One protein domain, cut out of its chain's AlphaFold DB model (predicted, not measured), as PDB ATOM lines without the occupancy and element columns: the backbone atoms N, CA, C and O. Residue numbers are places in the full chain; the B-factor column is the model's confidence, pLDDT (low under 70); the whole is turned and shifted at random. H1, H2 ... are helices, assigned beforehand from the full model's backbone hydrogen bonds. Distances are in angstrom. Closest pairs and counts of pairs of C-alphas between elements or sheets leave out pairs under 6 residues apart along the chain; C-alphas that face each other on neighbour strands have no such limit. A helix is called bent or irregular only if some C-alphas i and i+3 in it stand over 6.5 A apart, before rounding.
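AT A GLANCE: This is residues 9 to 71 of the 74 residues of an uncharacterized protein of Sulfuriferula sp. AH1 (UniProt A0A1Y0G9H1). A long, straight helix, H1, sits by itself at one end and is joined by a drawn-out link, residues 28 to 38, to a small two-helix lobe, in which the shorter H3 packs on the last part of H2 at a steep angle. H1 has no contact with either helix of the lobe, and much of it stands free. The printed part has 63 residues with three named helices, H1, H2 and H3 in this order along the chain, and no named strand; the class is all helix. The whole is only just extended, close to loose, with a radius of gyration of the C-alphas of 16.1 A, and its C-alphas span 42 by 31 by 20 A.

IN THESE COORDINATES: H1 comes first, residues 9 to 27, and is the longest helix; it measures 27.4 A from C-alpha 9 at (32.445, -5.042, -1.572) to C-alpha 27 at (16.014, -6.420, 20.281). H2 follows with residues 39 to 52, and its first and last C-alphas are 20.1 A apart. H3 holds residues 61 to 69, 12.6 A from first to last C-alpha, and ends with C-alpha 69 at (31.454, 25.932, 25.263). The three helices are not bent.

HOW THE PARTS SIT: H1 is apart from H2 and apart from H3. Residues 9 to 21, which belong to H1, stand free, and so do residues 24 to 29, of which 24 to 27 belong to H1. H2 and H3 touch, with 7 pairs of C-alphas within 8 A; their closest C-alphas, those of Ile 48 and Ala 67, are 5.9 A apart. H2 touches H3 with residues 48 to 52 alone. The two helices stand at a steep tilt of 65 degrees and run the same way, with their centres 12.1 A apart. In H1, H2 and H3 every O i to N i+4 pair is within hydrogen-bond range.

THE WHOLE: The C-alphas of Glu 27 and Asp 61 are the two farthest apart, at 43.3 A, and the first and last printed C-alphas, those of Ala 9 and Lys 71, are 36.2 A apart. Without the stretches that stand free, the body has 44 residues and spans 39 by 19 by 16 A. The link from H1 to H2, with 11 residues between them, is long; the link from H2 to H3, with 8 residues, is short. The printed part, residues 9 to 71 of a full chain of 74, has no cut. The mean pLDDT of the printed part is 84.8; the model's confidence is under 70 at 7 residues, 31 to 37, in the long link.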
ATOM      1  N   ALA A   9      32.702  -3.833  -2.350       86.50
ATOM      2  CA  ALA A   9      32.445  -5.042  -1.572       86.50
ATOM      3  C   ALA A   9      32.605  -4.810  -0.056       86.50
ATOM      4  O   ALA A   9      31.781  -5.265   0.744       86.50
ATOM      5  N   GLU A  10      33.632  -4.064   0.357       86.94
ATOM      6  CA  GLU A  10      33.866  -3.704   1.760       86.94
ATOM      7  C   GLU A  10      32.800  -2.731   2.284       86.94
ATOM      8  O   GLU A  10      32.330  -2.886   3.420       86.94
ATOM      9  N   LYS A  11      32.345  -1.782   1.452       84.94
ATOM     10  CA  LYS A  11      31.203  -0.904   1.764       84.94
ATOM     11  C   LYS A  11      29.929  -1.721   1.972       84.94
ATOM     12  O   LYS A  11      29.260  -1.567   2.998       84.94
ATOM     13  N   ALA A  12      29.625  -2.646   1.059       85.69
ATOM     14  CA  ALA A  12      28.471  -3.536   1.164       85.69
ATOM     15  C   ALA A  12      28.550  -4.441   2.409       85.69
ATOM     16  O   ALA A  12      27.569  -4.600   3.138       85.69
ATOM     17  N   GLY A  13      29.729  -4.996   2.709       89.25
ATOM     18  CA  GLY A  13      29.976  -5.770   3.928       89.25
ATOM     19  C   GLY A  13      29.743  -4.952   5.200       89.25
ATOM     20  O   GLY A  13      29.074  -5.409   6.126       89.25
ATOM     21  N   THR A  14      30.227  -3.713   5.224       87.12
ATOM     22  CA  THR A  14      30.047  -2.795   6.356       87.12
ATOM     23  C   THR A  14      28.583  -2.412   6.542       87.12
ATOM     24  O   THR A  14      28.087  -2.433   7.669       87.12
ATOM     25  N   LYS A  15      27.853  -2.159   5.448       87.62
ATOM     26  CA  LYS A  15      26.409  -1.893   5.476       87.62
ATOM     27  C   LYS A  15      25.632  -3.069   6.080       87.62
ATOM     28  O   LYS A  15      24.814  -2.849   6.972       87.62
ATOM     29  N   ARG A  16      25.938  -4.307   5.667       91.19
ATOM     30  CA  ARG A  16      25.320  -5.531   6.217       91.19
ATOM     31  C   ARG A  16      25.585  -5.691   7.714       91.19
ATOM     32  O   ARG A  16      24.646  -5.880   8.482       91.19
ATOM     33  N   ARG A  17      26.844  -5.556   8.145       91.50
ATOM     34  CA  ARG A  17      27.218  -5.658   9.569       91.50
ATOM     35  C   ARG A  17      26.548  -4.585  10.422       91.50
ATOM     36  O   ARG A  17      26.046  -4.889  11.499       91.50
ATOM     37  N   LYS A  18      26.497  -3.343   9.926       87.19
ATOM     38  CA  LYS A  18      25.834  -2.229  10.611       87.19
ATOM     39  C   LYS A  18      24.339  -2.489  10.787       87.19
ATOM     40  O   LYS A  18      23.821  -2.242  11.868       87.19
ATOM     41  N   ALA A  19      23.662  -3.010   9.764       87.81
ATOM     42  CA  ALA A  19      22.250  -3.374   9.862       87.81
ATOM     43  C   ALA A  19      22.019  -4.460  10.926       87.81
ATOM     44  O   ALA A  19      21.223  -4.249  11.833       87.81
ATOM     45  N   ALA A  20      22.783  -5.558  10.882       90.88
ATOM     46  CA  ALA A  20      22.664  -6.647  11.856       90.88
ATOM     47  C   ALA A  20      22.927  -6.187  13.301       90.88
ATOM     48  O   ALA A  20      22.228  -6.588  14.229       90.88
ATOM     49  N   TYR A  21      23.918  -5.315  13.496       89.00
ATOM     50  CA  TYR A  21      24.207  -4.729  14.802       89.00
ATOM     51  C   TYR A  21      23.052  -3.859  15.315       89.00
ATOM     52  O   TYR A  21      22.655  -3.987  16.470       89.00
ATOM     53  N   LEU A  22      22.470  -3.020  14.453       83.50
ATOM     54  CA  LEU A  22      21.316  -2.193  14.811       83.50
ATOM     55  C   LEU A  22      20.083  -3.034  15.160       83.50
ATOM     56  O   LEU A  22      19.369  -2.676  16.092       83.50
ATOM     57  N   THR A  23      19.853  -4.151  14.465       88.31
ATOM     58  CA  THR A  23      18.778  -5.095  14.804       88.31
ATOM     59  C   THR A  23      18.957  -5.664  16.212       88.31
ATOM     60  O   THR A  23      18.028  -5.592  17.008       88.31
ATOM     61  N   ARG A  24      20.169  -6.112  16.575       89.25
ATOM     62  CA  ARG A  24      20.469  -6.606  17.936       89.25
ATOM     63  C   ARG A  24      20.267  -5.540  19.014       89.25
ATOM     64  O   ARG A  24      19.791  -5.823  20.111       89.25
ATOM     65  N   LEU A  25      20.630  -4.293  18.718       83.12
ATOM     66  CA  LEU A  25      20.377  -3.178  19.631       83.12
ATOM     67  C   LEU A  25      18.873  -2.915  19.804       83.12
ATOM     68  O   LEU A  25      18.416  -2.670  20.917       83.12
ATOM     69  N   ALA A  26      18.086  -3.020  18.733       82.56
ATOM     70  CA  ALA A  26      16.636  -2.884  18.820       82.56
ATOM     71  C   ALA A  26      15.999  -4.009  19.657       82.56
ATOM     72  O   ALA A  26      15.141  -3.726  20.492       82.56
ATOM     73  N   GLU A  27      16.454  -5.255  19.490       87.94
ATOM     74  CA  GLU A  27      16.014  -6.420  20.281       87.94
ATOM     75  C   GLU A  27      16.313  -6.265  21.780       87.94
ATOM     76  O   GLU A  27      15.533  -6.704  22.618       87.94
ATOM     77  N   THR A  28      17.402  -5.579  22.133       87.38
ATOM     78  CA  THR A  28      17.772  -5.271  23.529       87.38
ATOM     79  C   THR A  28      17.058  -4.035  24.093       87.38
ATOM     80  O   THR A  28      17.389  -3.560  25.177       87.38
ATOM     81  N   GLY A  29      16.066  -3.496  23.375       76.88
ATOM     82  CA  GLY A  29      15.276  -2.338  23.803       76.88
ATOM     83  C   GLY A  29      15.969  -0.987  23.601       76.88
ATOM     84  O   GLY A  29      15.390   0.057  23.912       76.88
ATOM     85  N   ILE A  30      17.178  -0.971  23.031       76.38
ATOM     86  CA  ILE A  30      17.903   0.254  22.696       76.38
ATOM     87  C   ILE A  30      17.318   0.804  21.395       76.38
ATOM     88  O   ILE A  30      17.734   0.475  20.281       76.38
ATOM     89  N   LYS A  31      16.317   1.676  21.537       67.00
ATOM     90  CA  LYS A  31      15.741   2.398  20.401       67.00
ATOM     91  C   LYS A  31      16.776   3.360  19.835       67.00
ATOM     92  O   LYS A  31      17.391   4.149  20.556       67.00
ATOM     93  N   ARG A  32      16.935   3.329  18.514       64.62
ATOM     94  CA  ARG A  32      17.731   4.320  17.795       64.62
ATOM     95  C   ARG A  32      17.145   5.698  18.113       64.62
ATOM     96  O   ARG A  32      15.998   5.963  17.767       64.62
ATOM     97  N   ARG A  33      17.918   6.574  18.765       62.25
ATOM     98  CA  ARG A  33      17.584   8.003  18.859       62.25
ATOM     99  C   ARG A  33      17.705   8.581  17.456       62.25
ATOM    100  O   ARG A  33      18.771   9.028  17.043       62.25
ATOM    101  N   GLN A  34      16.647   8.448  16.675       55.47
ATOM    102  CA  GLN A  34      16.573   9.022  15.349       55.47
ATOM    103  C   GLN A  34      16.037  10.438  15.526       55.47
ATOM    104  O   GLN A  34      14.840  10.677  15.437       55.47
ATOM    105  N   LEU A  35      16.932  11.376  15.834       56.78
ATOM    106  CA  LEU A  35      16.678  12.755  15.443       56.78
ATOM    107  C   LEU A  35      16.748  12.734  13.915       56.78
ATOM    108  O   LEU A  35      17.810  12.461  13.350       56.78
ATOM    109  N   LEU A  36      15.598  12.872  13.253       56.91
ATOM    110  CA  LEU A  36      15.553  13.130  11.818       56.91
ATOM    111  C   LEU A  36      16.067  14.550  11.628       56.91
ATOM    112  O   LEU A  36      15.296  15.500  11.607       56.91
ATOM    113  N   LEU A  37      17.388  14.671  11.588       69.44
ATOM    114  CA  LEU A  37      18.039  15.900  11.199       69.44
ATOM    115  C   LEU A  37      17.823  16.059   9.697       69.44
ATOM    116  O   LEU A  37      18.063  15.132   8.920       69.44
ATOM    117  N   THR A  38      17.375  17.236   9.302       80.44
ATOM    118  CA  THR A  38      17.476  17.717   7.927       80.44
ATOM    119  C   THR A  38      18.940  17.697   7.468       80.44
ATOM    120  O   THR A  38      19.872  17.614   8.279       80.44
ATOM    121  N   ASP A  39      19.182  17.765   6.158       78.56
ATOM    122  CA  ASP A  39      20.553  17.797   5.627       78.56
ATOM    123  C   ASP A  39      21.346  18.992   6.180       78.56
ATOM    124  O   ASP A  39      22.533  18.864   6.488       78.56
ATOM    125  N   THR A  40      20.674  20.125   6.402       84.62
ATOM    126  CA  THR A  40      21.251  21.332   7.010       84.62
ATOM    127  C   THR A  40      21.628  21.112   8.472       84.62
ATOM    128  O   THR A  40      22.741  21.440   8.877       84.62
ATOM    129  N   GLU A  41      20.755  20.500   9.270       81.69
ATOM    130  CA  GLU A  41      21.057  20.154  10.664       81.69
ATOM    131  C   GLU A  41      22.175  19.110  10.763       81.69
ATOM    132  O   GLU A  41      23.041  19.194  11.633       81.69
ATOM    133  N   THR A  42      22.200  18.147   9.841       84.88
ATOM    134  CA  THR A  42      23.273  17.152   9.750       84.88
ATOM    135  C   THR A  42      24.610  17.815   9.436       84.88
ATOM    136  O   THR A  42      25.621  17.463  10.047       84.88
ATOM    137  N   GLN A  43      24.629  18.768   8.502       87.50
ATOM    138  CA  GLN A  43      25.835  19.515   8.165       87.50
ATOM    139  C   GLN A  43      26.316  20.340   9.361       87.50
ATOM    140  O   GLN A  43      27.461  20.196   9.775       87.50
ATOM    141  N   ARG A  44      25.403  21.045  10.033       88.12
ATOM    142  CA  ARG A  44      25.717  21.835  11.228       88.12
ATOM    143  C   ARG A  44      26.322  20.997  12.354       88.12
ATOM    144  O   ARG A  44      27.266  21.425  13.009       88.12
ATOM    145  N   VAL A  45      25.838  19.769  12.563       88.50
ATOM    146  CA  VAL A  45      26.446  18.837  13.531       88.50
ATOM    147  C   VAL A  45      27.862  18.429  13.115       88.50
ATOM    148  O   VAL A  45      28.735  18.333  13.977       88.50
ATOM    149  N   LYS A  46      28.122  18.199  11.821       90.19
ATOM    150  CA  LYS A  46      29.486  17.915  11.340       90.19
ATOM    151  C   LYS A  46      30.415  19.097  11.586       90.19
ATOM    152  O   LYS A  46      31.517  18.871  12.072       90.19
ATOM    153  N   ASP A  47      29.954  20.316  11.331       91.44
ATOM    154  CA  ASP A  47      30.751  21.532  11.512       91.44
ATOM    155  C   ASP A  47      31.074  21.777  12.996       91.44
ATOM    156  O   ASP A  47      32.205  22.108  13.345       91.44
ATOM    157  N   ILE A  48      30.127  21.496  13.903       91.62
ATOM    158  CA  ILE A  48      30.363  21.510  15.358       91.62
ATOM    159  C   ILE A  48      31.433  20.483  15.757       91.62
ATOM    160  O   ILE A  48      32.343  20.796  16.526       91.62
ATOM    161  N   VAL A  49      31.349  19.257  15.234       91.06
ATOM    162  CA  VAL A  49      32.333  18.205  15.536       91.06
ATOM    163  C   VAL A  49      33.711  18.543  14.959       91.06
ATOM    164  O   VAL A  49      34.711  18.303  15.637       91.06
ATOM    165  N   ALA A  50      33.774  19.115  13.754       92.06
ATOM    166  CA  ALA A  50      35.007  19.606  13.142       92.06
ATOM    167  C   ALA A  50      35.640  20.712  14.001       92.06
ATOM    168  O   ALA A  50      36.811  20.609  14.366       92.06
ATOM    169  N   CYS A  51      34.839  21.680  14.470       92.19
ATOM    170  CA  CYS A  51      35.288  22.704  15.413       92.19
ATOM    171  C   CYS A  51      35.881  22.100  16.698       92.19
ATOM    172  O   CYS A  51      36.878  22.603  17.212       92.19
ATOM    173  N   TRP A  52      35.308  21.021  17.244       92.50
ATOM    174  CA  TRP A  52      35.846  20.373  18.448       92.50
ATOM    175  C   TRP A  52      37.181  19.660  18.230       92.50
ATOM    176  O   TRP A  52      37.912  19.457  19.204       92.50
ATOM    177  N   ARG A  53      37.472  19.273  16.986       90.00
ATOM    178  CA  ARG A  53      38.711  18.612  16.554       90.00
ATOM    179  C   ARG A  53      39.758  19.580  16.013       90.00
ATOM    180  O   ARG A  53      40.813  19.119  15.590       90.00
ATOM    181  N   ASP A  54      39.463  20.879  16.033       89.19
ATOM    182  CA  ASP A  54      40.301  21.923  15.442       89.19
ATOM    183  C   ASP A  54      40.511  21.716  13.919       89.19
ATOM    184  O   ASP A  54      41.549  22.060  13.357       89.19
ATOM    185  N   GLU A  55      39.505  21.144  13.245       90.81
ATOM    186  CA  GLU A  55      39.418  20.993  11.785       90.81
ATOM    187  C   GLU A  55      38.673  22.200  11.159       90.81
ATOM    188  O   GLU A  55      37.897  22.863  11.856       90.81
ATOM    189  N   PRO A  56      38.859  22.502   9.855       90.12
ATOM    190  CA  PRO A  56      38.091  23.542   9.167       90.12
ATOM    191  C   PRO A  56      36.577  23.296   9.252       90.12
ATOM    192  O   PRO A  56      36.115  22.180   9.005       90.12
ATOM    193  N   CYS A  57      35.808  24.335   9.578       89.62
ATOM    194  CA  CYS A  57      34.354  24.276   9.716       89.62
ATOM    195  C   CYS A  57      33.697  25.587   9.264       89.62
ATOM    196  O   CYS A  57      34.256  26.661   9.491       89.62
ATOM    197  N   ASP A  58      32.482  25.502   8.723       90.19
ATOM    198  CA  ASP A  58      31.722  26.651   8.202       90.19
ATOM    199  C   ASP A  58      30.804  27.294   9.265       90.19
ATOM    200  O   ASP A  58      29.674  27.688   8.986       90.19
ATOM    201  N   LEU A  59      31.277  27.382  10.512       88.25
ATOM    202  CA  LEU A  59      30.547  28.030  11.607       88.25
ATOM    203  C   LEU A  59      30.873  29.524  11.670       88.25
ATOM    204  O   LEU A  59      32.039  29.912  11.566       88.25
ATOM    205  N   ILE A  60      29.867  30.361  11.928       90.88
ATOM    206  CA  ILE A  60      30.101  31.791  12.202       90.88
ATOM    207  C   ILE A  60      30.720  31.990  13.598       90.88
ATOM    208  O   ILE A  60      30.622  31.123  14.469       90.88
ATOM    209  N   ASP A  61      31.314  33.157  13.858       88.75
ATOM    210  CA  ASP A  61      32.027  33.443  15.117       88.75
ATOM    211  C   ASP A  61      31.196  33.191  16.388       88.75
ATOM    212  O   ASP A  61      31.716  32.702  17.398       88.75
ATOM    213  N   GLU A  62      29.899  33.500  16.356       90.25
ATOM    214  CA  GLU A  62      28.985  33.254  17.478       90.25
ATOM    215  C   GLU A  62      28.774  31.754  17.726       90.25
ATOM    216  O   GLU A  62      28.813  31.287  18.871       90.25
ATOM    217  N   GLU A  63      28.619  30.981  16.653       88.12
ATOM    218  CA  GLU A  63      28.451  29.531  16.699       88.12
ATOM    219  C   GLU A  63      29.728  28.833  17.143       88.12
ATOM    220  O   GLU A  63      29.659  27.899  17.936       88.12
ATOM    221  N   LEU A  64      30.897  29.313  16.712       89.12
ATOM    222  CA  LEU A  64      32.191  28.809  17.167       89.12
ATOM    223  C   LEU A  64      32.342  28.949  18.682       89.12
ATOM    224  O   LEU A  64      32.772  28.012  19.358       89.12
ATOM    225  N   ARG A  65      31.967  30.104  19.247       87.75
ATOM    226  CA  ARG A  65      32.000  30.322  20.703       87.75
ATOM    227  C   ARG A  65      31.040  29.379  21.428       87.75
ATOM    228  O   ARG A  65      31.424  28.770  22.428       87.75
ATOM    229  N   ALA A  66      29.817  29.235  20.918       89.69
ATOM    230  CA  ALA A  66      28.821  28.334  21.488       89.69
ATOM    231  C   ALA A  66      29.267  26.862  21.409       89.69
ATOM    232  O   ALA A  66      29.218  26.146  22.409       89.69
ATOM    233  N   ALA A  67      29.778  26.428  20.256       88.50
ATOM    234  CA  ALA A  67      30.294  25.085  20.028       88.50
ATOM    235  C   ALA A  67      31.458  24.776  20.972       88.50
ATOM    236  O   ALA A  67      31.439  23.745  21.638       88.50
ATOM    237  N   LYS A  68      32.433  25.684  21.115       86.81
ATOM    238  CA  LYS A  68      33.556  25.516  22.053       86.81
ATOM    239  C   LYS A  68      33.095  25.352  23.501       86.81
ATOM    240  O   LYS A  68      33.658  24.530  24.217       86.81
ATOM    241  N   LYS A  69      32.052  26.074  23.923       89.50
ATOM    242  CA  LYS A  69      31.454  25.932  25.263       89.50
ATOM    243  C   LYS A  69      30.765  24.576  25.467       89.50
ATOM    244  O   LYS A  69      30.754  24.065  26.580       89.50
ATOM    245  N   LEU A  70      30.188  24.011  24.407       86.06
ATOM    246  CA  LEU A  70      29.519  22.705  24.414       86.06
ATOM    247  C   LEU A  70      30.479  21.521  24.232       86.06
ATOM    248  O   LEU A  70      30.026  20.375  24.241       86.06
ATOM    249  N   LYS A  71      31.783  21.771  24.050       88.19
ATOM    250  CA  LYS A  71      32.781  20.713  23.897       88.19
ATOM    251  C   LYS A  71      32.742  19.809  25.139       88.19
ATOM    252  O   LYS A  71      32.871  20.322  26.250       88.19
TER     253      LYS A  71